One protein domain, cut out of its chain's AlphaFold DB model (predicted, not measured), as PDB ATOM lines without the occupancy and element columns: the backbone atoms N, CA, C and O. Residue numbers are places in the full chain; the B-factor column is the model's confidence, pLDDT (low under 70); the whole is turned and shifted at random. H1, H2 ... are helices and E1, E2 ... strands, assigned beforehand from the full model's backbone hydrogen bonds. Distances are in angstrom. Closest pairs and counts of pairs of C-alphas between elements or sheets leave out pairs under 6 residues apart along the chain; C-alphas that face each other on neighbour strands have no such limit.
ATOM      1  N   ALA A   4     -22.384  31.021  31.208       94.69
ATOM      2  CA  ALA A   4     -23.570  30.930  32.052       94.69
ATOM      3  C   ALA A   4     -24.845  30.849  31.201       94.69
ATOM      4  O   ALA A   4     -24.979  31.579  30.220       94.69
ATOM      5  N   GLY A   5     -25.781  29.983  31.590       93.94
ATOM      6  CA  GLY A   5     -27.160  30.024  31.098       93.94
ATOM      7  C   GLY A   5     -27.971  31.039  31.901       93.94
ATOM      8  O   GLY A   5     -27.795  31.119  33.116       93.94
ATOM      9  N   SER A   6     -28.811  31.831  31.244       92.31
ATOM     10  CA  SER A   6     -29.665  32.821  31.902       92.31
ATOM     11  C   SER A   6     -30.889  33.113  31.050       92.31
ATOM     12  O   SER A   6     -30.732  33.478  29.892       92.31
ATOM     13  N   ASP A   7     -32.088  33.038  31.622       88.94
ATOM     14  CA  ASP A   7     -33.315  33.567  30.994       88.94
ATOM     15  C   ASP A   7     -33.509  35.063  31.296       88.94
ATOM     16  O   ASP A   7     -34.573  35.629  31.052       88.94
ATOM     17  N   ASP A   8     -32.478  35.696  31.860       86.19
ATOM     18  CA  ASP A   8     -32.444  37.112  32.181       86.19
ATOM     19  C   ASP A   8     -31.576  37.927  31.233       86.19
ATOM     20  O   ASP A   8     -30.482  37.511  30.825       86.19
ATOM     21  N   ILE A   9     -32.068  39.120  30.929       87.25
ATOM     22  CA  ILE A   9     -31.415  40.090  30.066       87.25
ATOM     23  C   ILE A   9     -30.148  40.657  30.698       87.25
ATOM     24  O   ILE A   9     -30.050  40.817  31.908       87.25
ATOM     25  N   VAL A  10     -29.193  41.042  29.853       89.00
ATOM     26  CA  VAL A  10     -28.094  41.899  30.296       89.00
ATOM     27  C   VAL A  10     -28.614  43.319  30.496       89.00
ATOM     28  O   VAL A  10     -29.259  43.891  29.611       89.00
ATOM     29  N   LEU A  11     -28.278  43.915  31.635       87.25
ATOM     30  CA  LEU A  11     -28.546  45.310  31.952       87.25
ATOM     31  C   LEU A  11     -27.326  46.192  31.667       87.25
ATOM     32  O   LEU A  11     -26.173  45.755  31.645       87.25
ATOM     33  N   ALA A  12     -27.563  47.492  31.480       88.44
ATOM     34  CA  ALA A  12     -26.483  48.462  31.278       88.44
ATOM     35  C   ALA A  12     -25.479  48.480  32.448       88.44
ATOM     36  O   ALA A  12     -24.280  48.666  32.225       88.44
ATOM     37  N   SER A  13     -25.954  48.245  33.675       87.62
ATOM     38  CA  SER A  13     -25.120  48.087  34.871       87.62
ATOM     39  C   SER A  13     -24.203  46.871  34.789       87.62
ATOM     40  O   SER A  13     -23.055  46.957  35.218       87.62
ATOM     41  N   ASP A  14     -24.662  45.771  34.193       90.69
ATOM     42  CA  ASP A  14     -23.864  44.551  34.058       90.69
ATOM     43  C   ASP A  14     -22.717  44.778  33.075       90.69
ATOM     44  O   ASP A  14     -21.575  44.413  33.348       90.69
ATOM     45  N   ILE A  15     -22.983  45.477  31.965       91.69
ATOM     46  CA  ILE A  15     -21.936  45.878  31.015       91.69
ATOM     47  C   ILE A  15     -20.955  46.856  31.638       91.69
ATOM     48  O   ILE A  15     -19.746  46.728  31.426       91.69
ATOM     49  N   GLN A  16     -21.442  47.809  32.431       91.69
ATOM     50  CA  GLN A  16     -20.567  48.704  33.173       91.69
ATOM     51  C   GLN A  16     -19.695  47.933  34.172       91.69
ATOM     52  O   GLN A  16     -18.505  48.217  34.259       91.69
ATOM     53  N   GLY A  17     -20.242  46.941  34.877       92.50
ATOM     54  CA  GLY A  17     -19.476  46.068  35.767       92.50
ATOM     55  C   GLY A  17     -18.448  45.217  35.018       92.50
ATOM     56  O   GLY A  17     -17.326  45.051  35.489       92.50
ATOM     57  N   TYR A  18     -18.799  44.734  33.825       93.62
ATOM     58  CA  TYR A  18     -17.928  43.908  32.993       93.62
ATOM     59  C   TYR A  18     -16.781  44.694  32.342       93.62
ATOM     60  O   TYR A  18     -15.698  44.148  32.182       93.62
ATOM     61  N   THR A  19     -16.981  45.959  31.958       92.25
ATOM     62  CA  THR A  19     -16.013  46.720  31.130       92.25
ATOM     63  C   THR A  19     -15.535  48.044  31.708       92.25
ATOM     64  O   THR A  19     -14.575  48.628  31.207       92.25
ATOM     65  N   GLY A  20     -16.227  48.566  32.716       88.81
ATOM     66  CA  GLY A  20     -16.110  49.949  33.172       88.81
ATOM     67  C   GLY A  20     -16.962  50.958  32.386       88.81
ATOM     68  O   GLY A  20     -17.055  52.107  32.813       88.81
ATOM     69  N   SER A  21     -17.610  50.583  31.268       83.62
ATOM     70  CA  SER A  21     -18.463  51.486  30.477       83.62
ATOM     71  C   SER A  21     -19.610  50.769  29.758       83.62
ATOM     72  O   SER A  21     -19.393  49.957  28.866       83.62
ATOM     73  N   ALA A  22     -20.854  51.184  30.020       80.31
ATOM     74  CA  ALA A  22     -22.038  50.658  29.327       80.31
ATOM     75  C   ALA A  22     -22.041  50.896  27.797       80.31
ATOM     76  O   ALA A  22     -22.769  50.230  27.065       80.31
ATOM     77  N   SER A  23     -21.235  51.846  27.304       81.38
ATOM     78  CA  SER A  23     -21.128  52.171  25.871       81.38
ATOM     79  C   SER A  23     -19.987  51.441  25.154       81.38
ATOM     80  O   SER A  23     -19.958  51.429  23.925       81.38
ATOM     81  N   ASN A  24     -19.067  50.814  25.898       85.19
ATOM     82  CA  ASN A  24     -17.946  50.056  25.351       85.19
ATOM     83  C   ASN A  24     -17.915  48.642  25.962       85.19
ATOM     84  O   ASN A  24     -17.227  48.430  26.956       85.19
ATOM     85  N   PRO A  25     -18.622  47.666  25.364       87.00
ATOM     86  CA  PRO A  25     -18.784  46.327  25.931       87.00
ATOM     87  C   PRO A  25     -17.559  45.404  25.760       87.00
ATOM     88  O   PRO A  25     -17.660  44.207  26.031       87.00
ATOM     89  N   VAL A  26     -16.391  45.927  25.357       92.88
ATOM     90  CA  VAL A  26     -15.137  45.156  25.278       92.88
ATOM     91  C   VAL A  26     -14.372  45.204  26.596       92.88
ATOM     92  O   VAL A  26     -13.874  46.257  26.991       92.88
ATOM     93  N   HIS A  27     -14.166  44.046  27.221       95.44
ATOM     94  CA  HIS A  27     -13.209  43.916  28.317       95.44
ATOM     95  C   HIS A  27     -11.780  43.716  27.766       95.44
ATOM     96  O   HIS A  27     -11.594  42.897  26.856       95.44
ATOM     97  N   PRO A  28     -10.746  44.399  28.302       94.62
ATOM     98  CA  PRO A  28      -9.371  44.310  27.792       94.62
ATOM     99  C   PRO A  28      -8.802  42.886  27.808       94.62
ATOM    100  O   PRO A  28      -8.066  42.504  26.901       94.62
ATOM    101  N   THR A  29      -9.171  42.077  28.802       95.69
ATOM    102  CA  THR A  29      -8.646  40.713  28.960       95.69
ATOM    103  C   THR A  29      -9.489  39.672  28.226       95.69
ATOM    104  O   THR A  29      -8.948  38.719  27.671       95.69
ATOM    105  N   TYR A  30     -10.814  39.841  28.215       96.06
ATOM    106  CA  TYR A  30     -11.773  38.776  27.871       96.06
ATOM    107  C   TYR A  30     -12.535  39.035  26.561       96.06
ATOM    108  O   TYR A  30     -13.207  38.141  26.050       96.06
ATOM    109  N   GLY A  31     -12.393  40.232  25.985       95.75
ATOM    110  CA  GLY A  31     -13.109  40.648  24.781       95.75
ATOM    111  C   GLY A  31     -14.561  41.035  25.057       95.75
ATOM    112  O   GLY A  31     -14.913  41.393  26.183       95.75
ATOM    113  N   TYR A  32     -15.399  41.013  24.021       95.06
ATOM    114  CA  TYR A  32     -16.835  41.270  24.165       95.06
ATOM    115  C   TYR A  32     -17.499  40.217  25.072       95.06
ATOM    116  O   TYR A  32     -17.134  39.042  25.038       95.06
ATOM    117  N   TRP A  33     -18.494  40.629  25.859       94.50
ATOM    118  CA  TRP A  33     -19.483  39.692  26.401       94.50
ATOM    119  C   TRP A  33     -20.455  39.353  25.275       94.50
ATOM    120  O   TRP A  33     -21.118  40.233  24.725       94.50
ATOM    121  N   LEU A  34     -20.524  38.073  24.920       93.94
ATOM    122  CA  LEU A  34     -21.476  37.556  23.948       93.94
ATOM    123  C   LEU A  34     -22.691  36.986  24.692       93.94
ATOM    124  O   LEU A  34     -22.548  36.032  25.457       93.94
ATOM    125  N   GLN A  35     -23.874  37.562  24.484       93.31
ATOM    126  CA  GLN A  35     -25.141  36.964  24.909       93.31
ATOM    127  C   GLN A  35     -25.926  36.561  23.664       93.31
ATOM    128  O   GLN A  35     -26.197  37.399  22.806       93.31
ATOM    129  N   ILE A  36     -26.297  35.289  23.581       94.50
ATOM    130  CA  ILE A  36     -27.055  34.723  22.462       94.50
ATOM    131  C   ILE A  36     -28.232  33.906  22.990       94.50
ATOM    132  O   ILE A  36     -28.088  33.288  24.045       94.50
ATOM    133  N   PRO A  37     -29.382  33.847  22.297       95.81
ATOM    134  CA  PRO A  37     -30.408  32.888  22.670       95.81
ATOM    135  C   PRO A  37     -29.881  31.468  22.453       95.81
ATOM    136  O   PRO A  37     -29.264  31.171  21.431       95.81
ATOM    137  N   ALA A  38     -30.117  30.595  23.425       95.75
ATOM    138  CA  ALA A  38     -29.772  29.184  23.350       95.75
ATOM    139  C   ALA A  38     -30.985  28.349  22.924       95.75
ATOM    140  O   ALA A  38     -30.876  27.515  22.033       95.75
ATOM    141  N   LEU A  39     -32.149  28.579  23.528       95.81
ATOM    142  CA  LEU A  39     -33.401  27.889  23.204       95.81
ATOM    143  C   LEU A  39     -34.591  28.803  23.508       95.81
ATOM    144  O   LEU A  39     -34.447  29.795  24.225       95.81
ATOM    145  N   PHE A 253     -43.421  23.098  23.061       93.81
ATOM    146  CA  PHE A 253     -42.267  23.637  22.326       93.81
ATOM    147  C   PHE A 253     -42.666  24.344  21.021       93.81
ATOM    148  O   PHE A 253     -42.126  25.398  20.704       93.81
ATOM    149  N   ASP A 254     -43.632  23.802  20.277       94.81
ATOM    150  CA  ASP A 254     -44.117  24.351  19.008       94.81
ATOM    151  C   ASP A 254     -44.788  25.714  19.214       94.81
ATOM    152  O   ASP A 254     -44.497  26.673  18.502       94.81
ATOM    153  N   LYS A 255     -45.616  25.841  20.252       95.62
ATOM    154  CA  LYS A 255     -46.309  27.088  20.596       95.62
ATOM    155  C   LYS A 255     -45.357  28.153  21.137       95.62
ATOM    156  O   LYS A 255     -45.549  29.336  20.850       95.62
ATOM    157  N   ALA A 256     -44.323  27.751  21.878       94.25
ATOM    158  CA  ALA A 256     -43.233  28.639  22.282       94.25
ATOM    159  C   ALA A 256     -42.388  29.083  21.076       94.25
ATOM    160  O   ALA A 256     -42.043  30.257  20.962       94.25
ATOM    161  N   SER A 257     -42.115  28.177  20.134       95.19
ATOM    162  CA  SER A 257     -41.422  28.490  18.879       95.19
ATOM    163  C   SER A 257     -42.185  29.539  18.067       95.19
ATOM    164  O   SER A 257     -41.617  30.553  17.659       95.19
ATOM    165  N   ILE A 258     -43.503  29.357  17.919       96.06
ATOM    166  CA  ILE A 258     -44.379  30.330  17.257       96.06
ATOM    167  C   ILE A 258     -44.327  31.672  17.988       96.06
ATOM    168  O   ILE A 258     -44.101  32.694  17.345       96.06
ATOM    169  N   ALA A 259     -44.469  31.688  19.316       95.56
ATOM    170  CA  ALA A 259     -44.379  32.918  20.102       95.56
ATOM    171  C   ALA A 259     -43.078  33.686  19.820       95.56
ATOM    172  O   ALA A 259     -43.115  34.876  19.488       95.56
ATOM    173  N   MET A 260     -41.940  32.992  19.860       94.31
ATOM    174  CA  MET A 260     -40.628  33.608  19.678       94.31
ATOM    175  C   MET A 260     -40.299  33.950  18.223       94.31
ATOM    176  O   MET A 260     -39.469  34.825  17.988       94.31
ATOM    177  N   SER A 261     -40.994  33.364  17.243       92.75
ATOM    178  CA  SER A 261     -40.875  33.753  15.829       92.75
ATOM    179  C   SER A 261     -41.335  35.191  15.547       92.75
ATOM    180  O   SER A 261     -40.930  35.783  14.549       92.75
ATOM    181  N   SER A 262     -42.142  35.778  16.443       87.00
ATOM    182  CA  SER A 262     -42.549  37.187  16.355       87.00
ATOM    183  C   SER A 262     -41.451  38.173  16.759       87.00
ATOM    184  O   SER A 262     -41.571  39.362  16.465       87.00
ATOM    185  N   SER A 263     -40.387  37.700  17.419       86.94
ATOM    186  CA  SER A 263     -39.208  38.507  17.698       86.94
ATOM    187  C   SER A 263     -38.150  38.251  16.628       86.94
ATOM    188  O   SER A 263     -37.521  37.195  16.612       86.94
ATOM    189  N   ALA A 264     -37.966  39.203  15.714       88.12
ATOM    190  CA  ALA A 264     -36.946  39.131  14.674       88.12
ATOM    191  C   ALA A 264     -35.729  39.991  15.060       88.12
ATOM    192  O   ALA A 264     -35.915  41.148  15.448       88.12
ATOM    193  N   PRO A 265     -34.495  39.475  14.925       92.44
ATOM    194  CA  PRO A 265     -33.304  40.252  15.223       92.44
ATOM    195  C   PRO A 265     -33.087  41.351  14.181       92.44
ATOM    196  O   PRO A 265     -33.109  41.115  12.972       92.44
ATOM    197  N   VAL A 266     -32.802  42.554  14.661       92.56
ATOM    198  CA  VAL A 266     -32.414  43.715  13.865       92.56
ATOM    199  C   VAL A 266     -31.016  44.128  14.300       92.56
ATOM    200  O   VAL A 266     -30.823  44.750  15.349       92.56
ATOM    201  N   PHE A 267     -30.023  43.768  13.485       92.81
ATOM    202  CA  PHE A 267     -28.632  44.113  13.743       92.81
ATOM    203  C   PHE A 267     -27.898  44.633  12.509       92.81
ATOM    204  O   PHE A 267     -27.964  44.053  11.426       92.81
ATOM    205  N   ASP A 268     -27.090  45.667  12.720       89.69
ATOM    206  CA  ASP A 268     -25.940  45.978  11.883       89.69
ATOM    207  C   ASP A 268     -24.643  45.430  12.518       89.69
ATOM    208  O   ASP A 268     -24.643  44.762  13.556       89.69
ATOM    209  N   SER A 269     -23.500  45.692  11.878       79.12
ATOM    210  CA  SER A 269     -22.188  45.241  12.358       79.12
ATOM    211  C   SER A 269     -21.751  45.842  13.696       79.12
ATOM    212  O   SER A 269     -20.825  45.323  14.313       79.12
ATOM    213  N   THR A 270     -22.333  46.959  14.119       85.62
ATOM    214  CA  THR A 270     -22.021  47.643  15.378       85.62
ATOM    215  C   THR A 270     -22.951  47.152  16.475       85.62
ATOM    216  O   THR A 270     -22.493  46.756  17.546       85.62
ATOM    217  N   SER A 271     -24.253  47.109  16.199       90.75
ATOM    218  CA  SER A 271     -25.258  46.715  17.175       90.75
ATOM    219  C   SER A 271     -25.137  45.243  17.564       90.75
ATOM    220  O   SER A 271     -25.343  44.936  18.736       90.75
ATOM    221  N   ARG A 272     -24.727  44.357  16.638       91.88
ATOM    222  CA  ARG A 272     -24.508  42.921  16.906       91.88
ATOM    223  C   ARG A 272     -23.469  42.666  18.000       91.88
ATOM    224  O   ARG A 272     -23.559  41.671  18.705       91.88
ATOM    225  N   LYS A 273     -22.482  43.547  18.169       89.81
ATOM    226  CA  LYS A 273     -21.381  43.346  19.132       89.81
ATOM    227  C   LYS A 273     -21.767  43.695  20.566       89.81
ATOM    228  O   LYS A 273     -21.020  43.400  21.493       89.81
ATOM    229  N   ASN A 274     -22.891  44.386  20.742       90.94
ATOM    230  CA  ASN A 274     -23.340  44.848  22.042       90.94
ATOM    231  C   ASN A 274     -24.435  43.908  22.574       90.94
ATOM    232  O   ASN A 274     -25.546  43.926  22.035       90.94
ATOM    233  N   PRO A 275     -24.168  43.126  23.635       92.12
ATOM    234  CA  PRO A 275     -25.142  42.192  24.206       92.12
ATOM    235  C   PRO A 275     -26.435  42.877  24.678       92.12
ATOM    236  O   PRO A 275     -27.486  42.253  24.611       92.12
ATOM    237  N   LEU A 276     -26.425  44.174  25.025       90.06
ATOM    238  CA  LEU A 276     -27.656  44.913  25.358       90.06
ATOM    239  C   LEU A 276     -28.650  44.945  24.191       90.06
ATOM    240  O   LEU A 276     -29.862  44.920  24.399       90.06
ATOM    241  N   ASN A 277     -28.155  45.003  22.950       91.62
ATOM    242  CA  ASN A 277     -29.023  44.985  21.773       91.62
ATOM    243  C   ASN A 277     -29.630  43.602  21.540       91.62
ATOM    244  O   ASN A 277     -30.738  43.528  21.016       91.62
ATOM    245  N   TRP A 278     -28.930  42.533  21.927       93.12
ATOM    246  CA  TRP A 278     -29.499  41.190  21.947       93.12
ATOM    247  C   TRP A 278     -30.584  41.119  23.006       93.12
ATOM    248  O   TRP A 278     -31.748  40.939  22.672       93.12
ATOM    249  N   SER A 279     -30.235  41.398  24.260       89.19
ATOM    250  CA  SER A 279     -31.145  41.342  25.399       89.19
ATOM    251  C   SER A 279     -32.480  42.060  25.167       89.19
ATOM    252  O   SER A 279     -33.536  41.491  25.416       89.19
ATOM    253  N   ARG A 280     -32.458  43.281  24.615       84.44
ATOM    254  CA  ARG A 280     -33.679  44.062  24.330       84.44
ATOM    255  C   ARG A 280     -34.613  43.419  23.307       84.44
ATOM    256  O   ARG A 280     -35.802  43.714  23.312       84.44
ATOM    257  N   GLN A 281     -34.068  42.612  22.408       89.19
ATOM    258  CA  GLN A 281     -34.810  41.964  21.334       89.19
ATOM    259  C   GLN A 281     -35.205  40.528  21.709       89.19
ATOM    260  O   GLN A 281     -36.074  39.948  21.076       89.19
ATOM    261  N   LEU A 282     -34.641  39.949  22.768       84.56
ATOM    262  CA  LEU A 282     -34.947  38.579  23.199       84.56
ATOM    263  C   LEU A 282     -36.198  38.464  24.088       84.56
ATOM    264  O   LEU A 282     -36.538  37.369  24.532       84.56
ATOM    265  N   VAL A 283     -36.908  39.569  24.321       83.12
ATOM    266  CA  VAL A 283     -38.104  39.614  25.171       83.12
ATOM    267  C   VAL A 283     -39.343  39.830  24.308       83.12
ATOM    268  O   VAL A 283     -39.436  40.822  23.589       83.12
ATOM    269  N   GLN A 284     -40.317  38.924  24.411       89.06
ATOM    270  CA  GLN A 284     -41.635  39.067  23.793       89.06
ATOM    271  C   GLN A 284     -42.733  38.779  24.832       89.06
ATOM    272  O   GLN A 284     -43.127  37.627  25.007       89.06
ATOM    273  N   PRO A 285     -43.233  39.800  25.553       89.38
ATOM    274  CA  PRO A 285     -44.105  39.582  26.710       89.38
ATOM    275  C   PRO A 285     -45.577  39.297  26.354       89.38
ATOM    276  O   PRO A 285     -46.336  38.818  27.196       89.38
ATOM    277  N   ASN A 286     -46.022  39.600  25.133       93.06
ATOM    278  CA  ASN A 286     -47.396  39.319  24.699       93.06
ATOM    279  C   ASN A 286     -47.434  38.993  23.195       93.06
ATOM    280  O   ASN A 286     -47.782  39.859  22.389       93.06
ATOM    281  N   PRO A 287     -47.043  37.769  22.796       93.25
ATOM    282  CA  PRO A 287     -47.083  37.346  21.400       93.25
ATOM    283  C   PRO A 287     -48.491  37.474  20.795       93.25
ATOM    284  O   PRO A 287     -49.480  37.058  21.398       93.25
ATOM    285  N   LEU A 288     -48.567  38.008  19.573       94.62
ATOM    286  CA  LEU A 288     -49.828  38.262  18.851       94.62
ATOM    287  C   LEU A 288     -50.172  37.184  17.814       94.62
ATOM    288  O   LEU A 288     -51.183  37.281  17.122       94.62
ATOM    289  N   LEU A 289     -49.300  36.190  17.640       96.62
ATOM    290  CA  LEU A 289     -49.449  35.183  16.595       96.62
ATOM    291  C   LEU A 289     -50.474  34.117  16.992       96.62
ATOM    292  O   LEU A 289     -50.558  33.707  18.153       96.62
ATOM    293  N   LYS A 290     -51.223  33.626  16.000       97.44
ATOM    294  CA  LYS A 290     -52.108  32.467  16.156       97.44
ATOM    295  C   LYS A 290     -51.322  31.281  16.715       97.44
ATOM    296  O   LYS A 290     -50.188  31.054  16.316       97.44
ATOM    297  N   ASP A 291     -51.945  30.520  17.613       96.19
ATOM    298  CA  ASP A 291     -51.385  29.324  18.259       96.19
ATOM    299  C   ASP A 291     -50.160  29.570  19.168       96.19
ATOM    300  O   ASP A 291     -49.666  28.620  19.774       96.19
ATOM    301  N   ALA A 292     -49.695  30.815  19.332       97.44
ATOM    302  CA  ALA A 292     -48.589  31.153  20.228       97.44
ATOM    303  C   ALA A 292     -48.970  30.961  21.701       97.44
ATOM    304  O   ALA A 292     -50.026  31.425  22.136       97.44
ATOM    305  N   TYR A 293     -48.088  30.362  22.501       97.06
ATOM    306  CA  TYR A 293     -48.270  30.368  23.951       97.06
ATOM    307  C   TYR A 293     -47.962  31.772  24.505       97.06
ATOM    308  O   TYR A 293     -46.920  32.331  24.157       97.06
ATOM    309  N   PRO A 294     -48.832  32.374  25.340       96.88
ATOM    310  CA  PRO A 294     -48.704  33.790  25.681       96.88
ATOM    311  C   PRO A 294     -47.581  34.097  26.677       96.88
ATOM    312  O   PRO A 294     -47.184  35.250  26.782       96.88
ATOM    313  N   ILE A 295     -47.061  33.110  27.409       96.44
ATOM    314  CA  ILE A 295     -45.973  33.308  28.375       96.44
ATOM    315  C   ILE A 295     -44.756  32.530  27.877       96.44
ATOM    316  O   ILE A 295     -44.580  31.363  28.215       96.44
ATOM    317  N   ALA A 296     -43.946  33.146  27.022       94.50
ATOM    318  CA  ALA A 296     -42.799  32.500  26.393       94.50
ATOM    319  C   ALA A 296     -41.592  33.441  26.336       94.50
ATOM    320  O   ALA A 296     -41.730  34.660  26.439       94.50
ATOM    321  N   GLY A 297     -40.407  32.864  26.181       93.81
ATOM    322  CA  GLY A 297     -39.162  33.611  26.089       93.81
ATOM    323  C   GLY A 297     -38.002  32.758  25.601       93.81
ATOM    324  O   GLY A 297     -38.139  31.554  25.375       93.81
ATOM    325  N   PHE A 298     -36.851  33.404  25.452       95.00
ATOM    326  CA  PHE A 298     -35.585  32.710  25.264       95.00
ATOM    327  C   PHE A 298     -34.913  32.454  26.614       95.00
ATOM    328  O   PHE A 298     -34.990  33.288  27.513       95.00
ATOM    329  N   THR A 299     -34.192  31.339  26.713       93.69
ATOM    330  CA  THR A 299     -33.025  31.269  27.598       93.69
ATOM    331  C   THR A 299     -31.792  31.636  26.786       93.69
ATOM    332  O   THR A 299     -31.710  31.335  25.588       93.69
ATOM    333  N   MET A 300     -30.818  32.268  27.419       93.56
ATOM    334  CA  MET A 300     -29.615  32.768  26.777       93.56
ATOM    335  C   MET A 300     -28.369  32.054  27.276       93.56
ATOM    336  O   MET A 300     -28.257  31.667  28.438       93.56
ATOM    337  N   LEU A 301     -27.390  31.943  26.386       95.00
ATOM    338  CA  LEU A 301     -26.026  31.575  26.711       95.00
ATOM    339  C   LEU A 301     -25.173  32.841  26.770       95.00
ATOM    340  O   LEU A 301     -25.146  33.638  25.832       95.00
ATOM    341  N   ASN A 302     -24.463  33.007  27.879       94.69
ATOM    342  CA  ASN A 302     -23.505  34.078  28.104       94.69
ATOM    343  C   ASN A 302     -22.097  33.506  27.996       94.69
ATOM    344  O   ASN A 302     -21.746  32.572  28.721       94.69
ATOM    345  N   LEU A 303     -21.304  34.072  27.094       95.50
ATOM    346  CA  LEU A 303     -19.947  33.650  26.769       95.50
ATOM    347  C   LEU A 303     -18.994  34.843  26.850       95.50
ATOM    348  O   LEU A 303     -19.379  35.995  26.629       95.50
ATOM    349  N   TYR A 304     -17.723  34.543  27.085       96.06
ATOM    350  CA  TYR A 304     -16.647  35.472  26.760       96.06
ATOM    351  C   TYR A 304     -16.315  35.341  25.274       96.06
ATOM    352  O   TYR A 304     -16.444  34.266  24.697       96.06
ATOM    353  N   GLN A 305     -15.845  36.413  24.646       96.75
ATOM    354  CA  GLN A 305     -15.320  36.330  23.284       96.75
ATOM    355  C   GLN A 305     -13.997  35.545  23.224       96.75
ATOM    356  O   GLN A 305     -13.733  34.829  22.259       96.75
ATOM    357  N   CYS A 306     -13.148  35.709  24.241       98.00
ATOM    358  CA  CYS A 306     -11.775  35.220  24.228       98.00
ATOM    359  C   CYS A 306     -11.525  34.208  25.340       98.00
ATOM    360  O   CYS A 306     -11.807  34.497  26.501       98.00
ATOM    361  N   TYR A 307     -10.898  33.076  25.009       97.94
ATOM    362  CA  TYR A 307     -10.565  32.025  25.981       97.94
ATOM    363  C   TYR A 307      -9.067  31.722  26.039       97.94
ATOM    364  O   TYR A 307      -8.392  31.540  25.021       97.94
ATOM    365  N   SER A 308      -8.522  31.644  27.252       97.62
ATOM    366  CA  SER A 308      -7.092  31.399  27.470       97.62
ATOM    367  C   SER A 308      -6.672  29.952  27.188       97.62
ATOM    368  O   SER A 308      -5.533  29.712  26.786       97.62
ATOM    369  N   SER A 309      -7.591  28.992  27.311       97.50
ATOM    370  CA  SER A 309      -7.353  27.568  27.057       97.50
ATOM    371  C   SER A 309      -7.850  27.142  25.675       97.50
ATOM    372  O   SER A 309      -9.004  27.382  25.326       97.50
ATOM    373  N   GLN A 310      -6.990  26.458  24.911       96.12
ATOM    374  CA  GLN A 310      -7.355  25.879  23.611       96.12
ATOM    375  C   GLN A 310      -8.467  24.836  23.758       96.12
ATOM    376  O   GLN A 310      -9.461  24.900  23.048       96.12
ATOM    377  N   ALA A 311      -8.350  23.943  24.744       97.88
ATOM    378  CA  ALA A 311      -9.341  22.897  24.974       97.88
ATOM    379  C   ALA A 311     -10.727  23.461  25.337       97.88
ATOM    380  O   ALA A 311     -11.744  22.909  24.927       97.88
ATOM    381  N   VAL A 312     -10.778  24.571  26.088       97.56
ATOM    382  CA  VAL A 312     -12.050  25.234  26.425       97.56
ATOM    383  C   VAL A 312     -12.662  25.883  25.187       97.56
ATOM    384  O   VAL A 312     -13.853  25.708  24.944       97.56
ATOM    385  N   TYR A 313     -11.854  26.590  24.393       97.06
ATOM    386  CA  TYR A 313     -12.297  27.184  23.133       97.06
ATOM    387  C   TYR A 313     -12.863  26.126  22.170       97.06
ATOM    388  O   TYR A 313     -14.000  26.261  21.716       97.06
ATOM    389  N   ASP A 314     -12.118  25.045  21.929       96.88
ATOM    390  CA  ASP A 314     -12.541  23.962  21.035       96.88
ATOM    391  C   ASP A 314     -13.828  23.294  21.541       96.88
ATOM    392  O   ASP A 314     -14.744  23.024  20.763       96.88
ATOM    393  N   GLY A 315     -13.935  23.077  22.857       97.31
ATOM    394  CA  GLY A 315     -15.128  22.516  23.488       97.31
ATOM    395  C   GLY A 315     -16.367  23.401  23.333       97.31
ATOM    396  O   GLY A 315     -17.449  22.890  23.052       97.31
ATOM    397  N   LEU A 316     -16.222  24.723  23.465       95.94
ATOM    398  CA  LEU A 316     -17.326  25.670  23.273       95.94
ATOM    399  C   LEU A 316     -17.776  25.739  21.813       95.94
ATOM    400  O   LEU A 316     -18.977  25.764  21.556       95.94
ATOM    401  N   LEU A 317     -16.839  25.719  20.862       94.25
ATOM    402  CA  LEU A 317     -17.177  25.699  19.440       94.25
ATOM    403  C   LEU A 317     -17.871  24.385  19.051       94.25
ATOM    404  O   LEU A 317     -18.882  24.399  18.349       94.25
ATOM    405  N   ALA A 318     -17.378  23.249  19.556       96.31
ATOM    406  CA  ALA A 318     -18.018  21.951  19.367       96.31
ATOM    407  C   ALA A 318     -19.430  21.917  19.972       96.31
ATOM    408  O   ALA A 318     -20.361  21.438  19.322       96.31
ATOM    409  N   TYR A 319     -19.607  22.471  21.177       96.19
ATOM    410  CA  TYR A 319     -20.920  22.594  21.805       96.19
ATOM    411  C   TYR A 319     -21.861  23.487  20.992       96.19
ATOM    412  O   TYR A 319     -22.981  23.066  20.730       96.19
ATOM    413  N   ALA A 320     -21.425  24.665  20.537       94.94
ATOM    414  CA  ALA A 320     -22.253  25.551  19.717       94.94
ATOM    415  C   ALA A 320     -22.693  24.867  18.409       94.94
ATOM    416  O   ALA A 320     -23.872  24.901  18.058       94.94
ATOM    417  N   ASN A 321     -21.777  24.170  17.730       94.50
ATOM    418  CA  ASN A 321     -22.094  23.412  16.518       94.50
ATOM    419  C   ASN A 321     -23.098  22.282  16.782       94.50
ATOM    420  O   ASN A 321     -24.028  22.092  16.000       94.50
ATOM    421  N   PHE A 322     -22.940  21.547  17.886       97.19
ATOM    422  CA  PHE A 322     -23.903  20.523  18.286       97.19
ATOM    423  C   PHE A 322     -25.265  21.141  18.619       97.19
ATOM    424  O   PHE A 322     -26.275  20.740  18.052       97.19
ATOM    425  N   HIS A 323     -25.288  22.130  19.511       97.31
ATOM    426  CA  HIS A 323     -26.500  22.724  20.066       97.31
ATOM    427  C   HIS A 323     -27.370  23.385  18.997       97.31
ATOM    428  O   HIS A 323     -28.578  23.175  18.976       97.31
ATOM    429  N   PHE A 324     -26.759  24.138  18.078       95.56
ATOM    430  CA  PHE A 324     -27.500  24.869  17.050       95.56
ATOM    431  C   PHE A 324     -27.624  24.127  15.709       95.56
ATOM    432  O   PHE A 324     -28.503  24.460  14.920       95.56
ATOM    433  N   GLY A 325     -26.750  23.155  15.420       92.06
ATOM    434  CA  GLY A 325     -26.678  22.497  14.108       92.06
ATOM    435  C   GLY A 325     -27.126  21.032  14.072       92.06
ATOM    436  O   GLY A 325     -27.288  20.481  12.985       92.06
ATOM    437  N   SER A 326     -27.311  20.374  15.223       95.75
ATOM    438  CA  SER A 326     -27.616  18.939  15.286       95.75
ATOM    439  C   SER A 326     -29.109  18.654  15.436       95.75
ATOM    440  O   SER A 326     -29.767  19.182  16.333       95.75
ATOM    441  N   SER A 327     -29.628  17.705  14.652       96.25
ATOM    442  CA  SER A 327     -30.976  17.157  14.869       96.25
ATOM    443  C   SER A 327     -31.104  16.460  16.227       96.25
ATOM    444  O   SER A 327     -32.160  16.514  16.839       96.25
ATOM    445  N   VAL A 328     -30.018  15.875  16.747       97.69
ATOM    446  CA  VAL A 328     -30.012  15.233  18.071       97.69
ATOM    447  C   VAL A 328     -30.228  16.262  19.181       97.69
ATOM    448  O   VAL A 328     -30.966  16.001  20.125       97.69
ATOM    449  N   ALA A 329     -29.608  17.443  19.075       96.62
ATOM    450  CA  ALA A 329     -29.827  18.518  20.041       96.62
ATOM    451  C   ALA A 329     -31.285  18.996  19.999       96.62
ATOM    452  O   ALA A 329     -31.915  19.141  21.044       96.62
ATOM    453  N   LYS A 330     -31.843  19.149  18.793       95.81
ATOM    454  CA  LYS A 330     -33.255  19.480  18.589       95.81
ATOM    455  C   LYS A 330     -34.198  18.455  19.233       95.81
ATOM    456  O   LYS A 330     -35.092  18.850  19.974       95.81
ATOM    457  N   ASP A 331     -33.955  17.160  19.035       95.25
ATOM    458  CA  ASP A 331     -34.761  16.096  19.650       95.25
ATOM    459  C   ASP A 331     -34.698  16.146  21.188       95.25
ATOM    460  O   ASP A 331     -35.718  15.986  21.863       95.25
ATOM    461  N   ILE A 332     -33.518  16.430  21.756       94.75
ATOM    462  CA  ILE A 332     -33.347  16.611  23.206       94.75
ATOM    463  C   ILE A 332     -34.182  17.796  23.705       94.75
ATOM    464  O   ILE A 332     -34.905  17.646  24.691       94.75
ATOM    465  N   LEU A 333     -34.126  18.947  23.028       95.19
ATOM    466  CA  LEU A 333     -34.917  20.128  23.389       95.19
ATOM    467  C   LEU A 333     -36.420  19.827  23.356       95.19
ATOM    468  O   LEU A 333     -37.127  20.086  24.332       95.19
ATOM    469  N   HIS A 334     -36.895  19.213  22.271       93.62
ATOM    470  CA  HIS A 334     -38.314  18.905  22.078       93.62
ATOM    471  C   HIS A 334     -38.821  17.911  23.123       93.62
ATOM    472  O   HIS A 334     -39.929  18.073  23.635       93.62
ATOM    473  N   SER A 335     -37.984  16.944  23.524       90.19
ATOM    474  CA  SER A 335     -38.293  16.001  24.612       90.19
ATOM    475  C   SER A 335     -38.495  16.663  25.980       90.19
ATOM    476  O   SER A 335     -38.946  16.004  26.913       90.19
ATOM    477  N   LYS A 336     -38.147  17.950  26.103       90.06
ATOM    478  CA  LYS A 336     -38.283  18.782  27.304       90.06
ATOM    479  C   LYS A 336     -39.161  20.012  27.084       90.06
ATOM    480  O   LYS A 336     -39.120  20.945  27.878       90.06
ATOM    481  N   GLN A 337     -39.969  20.008  26.021       92.06
ATOM    482  CA  GLN A 337     -40.866  21.109  25.650       92.06
ATOM    483  C   GLN A 337     -40.151  22.449  25.377       92.06
ATOM    484  O   GLN A 337     -40.770  23.513  25.430       92.06
ATOM    485  N   PHE A 338     -38.872  22.399  25.001       95.56
ATOM    486  CA  PHE A 338     -38.128  23.540  24.477       95.56
ATOM    487  C   PHE A 338     -37.999  23.453  22.959       95.56
ATOM    488  O   PHE A 338     -37.964  22.369  22.384       95.56
ATOM    489  N   SER A 339     -37.905  24.606  22.308       95.50
ATOM    490  CA  SER A 339     -37.634  24.733  20.878       95.50
ATOM    491  C   SER A 339     -36.209  25.221  20.664       95.50
ATOM    492  O   SER A 339     -35.675  26.006  21.452       95.50
ATOM    493  N   GLU A 340     -35.617  24.836  19.542       96.19
ATOM    494  CA  GLU A 340     -34.485  25.552  18.974       96.19
ATOM    495  C   GLU A 340     -34.819  27.038  18.753       96.19
ATOM    496  O   GLU A 340     -35.990  27.439  18.688       96.19
ATOM    497  N   VAL A 341     -33.783  27.865  18.620       95.56
ATOM    498  CA  VAL A 341     -33.949  29.273  18.248       95.56
ATOM    499  C   VAL A 341     -34.494  29.397  16.816       95.56
ATOM    500  O   VAL A 341     -34.114  28.599  15.955       95.56
ATOM    501  N   PRO A 342     -35.350  30.393  16.511       93.81
ATOM    502  CA  PRO A 342     -35.797  30.631  15.142       93.81
ATOM    503  C   PRO A 342     -34.615  30.846  14.187       93.81
ATOM    504  O   PRO A 342     -33.614  31.454  14.564       93.81
ATOM    505  N   GLY A 343     -34.749  30.414  12.929       93.38
ATOM    506  CA  GLY A 343     -33.656  30.467  11.943       93.38
ATOM    507  C   GLY A 343     -33.033  31.859  11.768       93.38
ATOM    508  O   GLY A 343     -31.817  31.986  11.690       93.38
ATOM    509  N   VAL A 344     -33.845  32.918  11.833       93.38
ATOM    510  CA  VAL A 344     -33.357  34.309  11.768       93.38
ATOM    511  C   VAL A 344     -32.406  34.674  12.916       93.38
ATOM    512  O   VAL A 344     -31.497  35.476  12.725       93.38
ATOM    513  N   TRP A 345     -32.580  34.080  14.101       94.94
ATOM    514  CA  TRP A 345     -31.656  34.238  15.228       94.94
ATOM    515  C   TRP A 345     -30.405  33.391  15.048       94.94
ATOM    516  O   TRP A 345     -29.307  33.871  15.324       94.94
ATOM    517  N   TYR A 346     -30.558  32.161  14.556       94.94
ATOM    518  CA  TYR A 346     -29.431  31.289  14.237       94.94
ATOM    519  C   TYR A 346     -28.442  31.961  13.272       94.94
ATOM    520  O   TYR A 346     -27.240  31.966  13.538       94.94
ATOM    521  N   ASP A 347     -28.938  32.619  12.222       94.44
ATOM    522  CA  ASP A 347     -28.098  33.337  11.256       94.44
ATOM    523  C   ASP A 347     -27.232  34.423  11.917       94.44
ATOM    524  O   ASP A 347     -26.070  34.622  11.552       94.44
ATOM    525  N   GLU A 348     -27.773  35.132  12.907       95.06
ATOM    526  CA  GLU A 348     -27.045  36.163  13.647       95.06
ATOM    527  C   GLU A 348     -26.057  35.563  14.656       95.06
ATOM    528  O   GLU A 348     -24.970  36.114  14.849       95.06
ATOM    529  N   ILE A 349     -26.393  34.417  15.257       95.12
ATOM    530  CA  ILE A 349     -25.505  33.671  16.160       95.12
ATOM    531  C   ILE A 349     -24.274  33.183  15.404       95.12
ATOM    532  O   ILE A 349     -23.153  33.400  15.859       95.12
ATOM    533  N   VAL A 350     -24.462  32.573  14.229       94.19
ATOM    534  CA  VAL A 350     -23.351  32.079  13.405       94.19
ATOM    535  C   VAL A 350     -22.419  33.225  13.014       94.19
ATOM    536  O   VAL A 350     -21.205  33.075  13.110       94.19
ATOM    537  N   LYS A 351     -22.962  34.396  12.652       93.88
ATOM    538  CA  LYS A 351     -22.150  35.594  12.371       93.88
ATOM    539  C   LYS A 351     -21.358  36.049  13.597       93.88
ATOM    540  O   LYS A 351     -20.184  36.373  13.459       93.88
ATOM    541  N   LEU A 352     -21.984  36.091  14.776       93.75
ATOM    542  CA  LEU A 352     -21.330  36.552  16.003       93.75
ATOM    543  C   LEU A 352     -20.212  35.600  16.452       93.75
ATOM    544  O   LEU A 352     -19.157  36.064  16.873       93.75
ATOM    545  N   LEU A 353     -20.440  34.287  16.361       94.50
ATOM    546  CA  LEU A 353     -19.496  33.267  16.822       94.50
ATOM    547  C   LEU A 353     -18.431  32.890  15.782       94.50
ATOM    548  O   LEU A 353     -17.509  32.151  16.123       94.50
ATOM    549  N   ASN A 354     -18.535  33.383  14.544       94.25
ATOM    550  CA  ASN A 354     -17.630  33.031  13.452       94.25
ATOM    551  C   ASN A 354     -16.160  33.341  13.813       94.25
ATOM    552  O   ASN A 354     -15.816  34.518  13.927       94.25
ATOM    553  N   PRO A 355     -15.275  32.336  13.944       93.75
ATOM    554  CA  PRO A 355     -13.881  32.561  14.329       93.75
ATOM    555  C   PRO A 355     -13.077  33.366  13.300       93.75
ATOM    556  O   PRO A 355     -12.035  33.916  13.662       93.75
ATOM    557  N   ASP A 356     -13.557  33.456  12.057       94.12
ATOM    558  CA  ASP A 356     -12.938  34.246  10.990       94.12
ATOM    559  C   ASP A 356     -13.367  35.726  11.014       94.12
ATOM    560  O   ASP A 356     -12.786  36.545  10.300       94.12
ATOM    561  N   ASP A 357     -14.366  36.101  11.824       93.25
ATOM    562  CA  ASP A 357     -14.718  37.508  12.024       93.25
ATOM    563  C   ASP A 357     -13.613  38.191  12.855       93.25
ATOM    564  O   ASP A 357     -13.426  37.850  14.026       93.25
ATOM    565  N   PRO A 358     -12.890  39.187  12.304       91.75
ATOM    566  CA  PRO A 358     -11.738  39.788  12.970       91.75
ATOM    567  C   PRO A 358     -12.119  40.724  14.126       91.75
ATOM    568  O   PRO A 358     -11.234  41.295  14.763       91.75
ATOM    569  N   VAL A 359     -13.412  40.932  14.390       89.88
ATOM    570  CA  VAL A 359     -13.899  41.853  15.416       89.88
ATOM    571  C   VAL A 359     -14.641  41.141  16.537       89.88
ATOM    572  O   VAL A 359     -14.342  41.411  17.701       89.88
ATOM    573  N   THR A 360     -15.607  40.276  16.221       90.19
ATOM    574  CA  THR A 360     -16.440  39.592  17.229       90.19
ATOM    575  C   THR A 360     -16.221  38.102  17.344       90.19
ATOM    576  O   THR A 360     -16.746  37.525  18.293       90.19
ATOM    577  N   GLY A 361     -15.424  37.505  16.458       93.25
ATOM    578  CA  GLY A 361     -15.230  36.063  16.433       93.25
ATOM    579  C   GLY A 361     -14.877  35.488  17.799       93.25
ATOM    580  O   GLY A 361     -14.086  36.065  18.556       93.25
ATOM    581  N   LEU A 362     -15.501  34.352  18.119       95.75
ATOM    582  CA  LEU A 362     -15.114  33.545  19.265       95.75
ATOM    583  C   LEU A 362     -13.736  32.959  18.955       95.75
ATOM    584  O   LEU A 362     -13.588  32.195  17.997       95.75
ATOM    585  N   ASN A 363     -12.717  33.311  19.736       97.50
ATOM    586  CA  ASN A 363     -11.346  32.893  19.449       97.50
ATOM    587  C   ASN A 363     -10.571  32.477  20.704       97.50
ATOM    588  O   ASN A 363     -10.845  32.870  21.845       97.50
ATOM    589  N   LYS A 364      -9.502  31.720  20.457       97.62
ATOM    590  CA  LYS A 364      -8.405  31.544  21.399       97.62
ATOM    591  C   LYS A 364      -7.757  32.907  21.692       97.62
ATOM    592  O   LYS A 364      -7.451  33.681  20.792       97.62
ATOM    593  N   GLY A 365      -7.493  33.192  22.965       97.50
ATOM    594  CA  GLY A 365      -6.745  34.381  23.377       97.50
ATOM    595  C   GLY A 365      -5.400  34.476  22.651       97.50
ATOM    596  O   GLY A 365      -4.660  33.488  22.615       97.50
ATOM    597  N   GLY A 366      -5.114  35.650  22.082       96.94
ATOM    598  CA  GLY A 366      -3.934  35.933  21.264       96.94
ATOM    599  C   GLY A 366      -4.123  35.756  19.753       96.94
ATOM    600  O   GLY A 366      -3.214  36.115  19.009       96.94
ATOM    601  N   THR A 367      -5.266  35.251  19.280       96.19
ATOM    602  CA  THR A 367      -5.526  35.007  17.850       96.19
ATOM    603  C   THR A 367      -6.794  35.714  17.367       96.19
ATOM    604  O   THR A 367      -7.650  36.070  18.175       96.19
ATOM    605  N   GLY A 368      -6.916  35.937  16.052       95.19
ATOM    606  CA  GLY A 368      -8.122  36.511  15.436       95.19
ATOM    607  C   GLY A 368      -8.584  37.811  16.106       95.19
ATOM    608  O   GLY A 368      -7.773  38.695  16.399       95.19
ATOM    609  N   ALA A 369      -9.876  37.897  16.423       94.62
ATOM    610  CA  ALA A 369     -10.477  39.025  17.138       94.62
ATOM    611  C   ALA A 369      -9.989  39.184  18.597       94.62
ATOM    612  O   ALA A 369     -10.200  40.219  19.248       94.62
ATOM    613  N   CYS A 370      -9.308  38.167  19.121       97.06
ATOM    614  CA  CYS A 370      -8.699  38.130  20.444       97.06
ATOM    615  C   CYS A 370      -7.195  38.446  20.434       97.06
ATOM    616  O   CYS A 370      -6.524  38.254  21.452       97.06
ATOM    617  N   ALA A 371      -6.650  38.966  19.328       96.50
ATOM    618  CA  ALA A 371      -5.302  39.525  19.302       96.50
ATOM    619  C   ALA A 371      -5.134  40.599  20.396       96.50
ATOM    620  O   ALA A 371      -5.967  41.494  20.550       96.50
TER     621      ALA A 371
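This is residues 4 to 39 and 253 to 371 of the 376 residues of a protein of Bradyrhizobium icense (UniProt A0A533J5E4). A small, strongly twisted sheet of three strands makes the core, and helices surround its two long strands, E2 and E3: H3 and H6 run along E2, H4 passes alongside, and H2 sits by the beginning of E3. H5 turns a corner from H4, and loops at both ends make the length. The printed part has 155 residues, in the order E1 H1 E2 H2 H3 E3 H4 H5 H6; the sheet's order is E1, E3, E2, all antiparallel. The class is mixed, helices and strands, and the whole is compact, with a radius of gyration of the C-alphas of 15.7 A and spans of 47 by 33 by 24 A.

Edge strand E1, residues 4 to 6, is antiparallel to inner strand E3, residues 296 to 304, with N 4 and O 302 within hydrogen-bond range at 3.0 A. H1, residues 12 to 19, only grazes the sheet with residues 15 to 19. Edge strand E2, residues 31 to 39, is antiparallel to E3 at 149 degrees, with N 36 and O 301 3.0 A apart and N 303 and O 34 2.8 A apart. E1, H1 and E2 form a split strand-helix-strand unit, two strands running the same way with E3 between them, and its crossover is right-handed. H2, residues 253 to 261, only grazes the sheet; its closest C-alphas to E3 are those of Ala 256 and Ala 296, 5.7 A apart. H3, residues 275 to 281, lies over E2 at a height over the sheet of 7.4 A; the closest C-alphas are those of Gln 35 and Pro 275, 5.3 A. H4, residues 310 to 325, only grazes the sheet with residues 316 to 324. With residues 322 to 323 alone it only just touches H5, residues 327 to 334, only at the corner, with 3 pairs of C-alphas within 8 A, the closest those of His 323 and Ala 329, 5.4 A. H6, residues 343 to 353, is on the opposite face from H3, at a height over the sheet of 8.8 A. In H1, H2, H4 and H5 every O i to N i+4 pair is within hydrogen-bond range; H3 has 2 of 3 and H6 has 6 of 7.

E1 begins at C-alpha 4, (-23.570, 30.930, 32.052). E2 is 24.0 A long, E3 26.3 A, H4 21.8 A and H6 15.2 A. H6 ends at C-alpha 353, (-19.496, 33.267, 16.822).

The two C-alphas farthest apart are those of Lys 290 and Gly 366, 48.6 A. Residues 40 to 252 are not printed; C-alphas 39 and 253 are 9.9 A apart across the cut. The links H1 to E2, H2 to H3 and H3 to E3 are long. The mean pLDDT of the printed part is 93.3, and no printed residue is under 70.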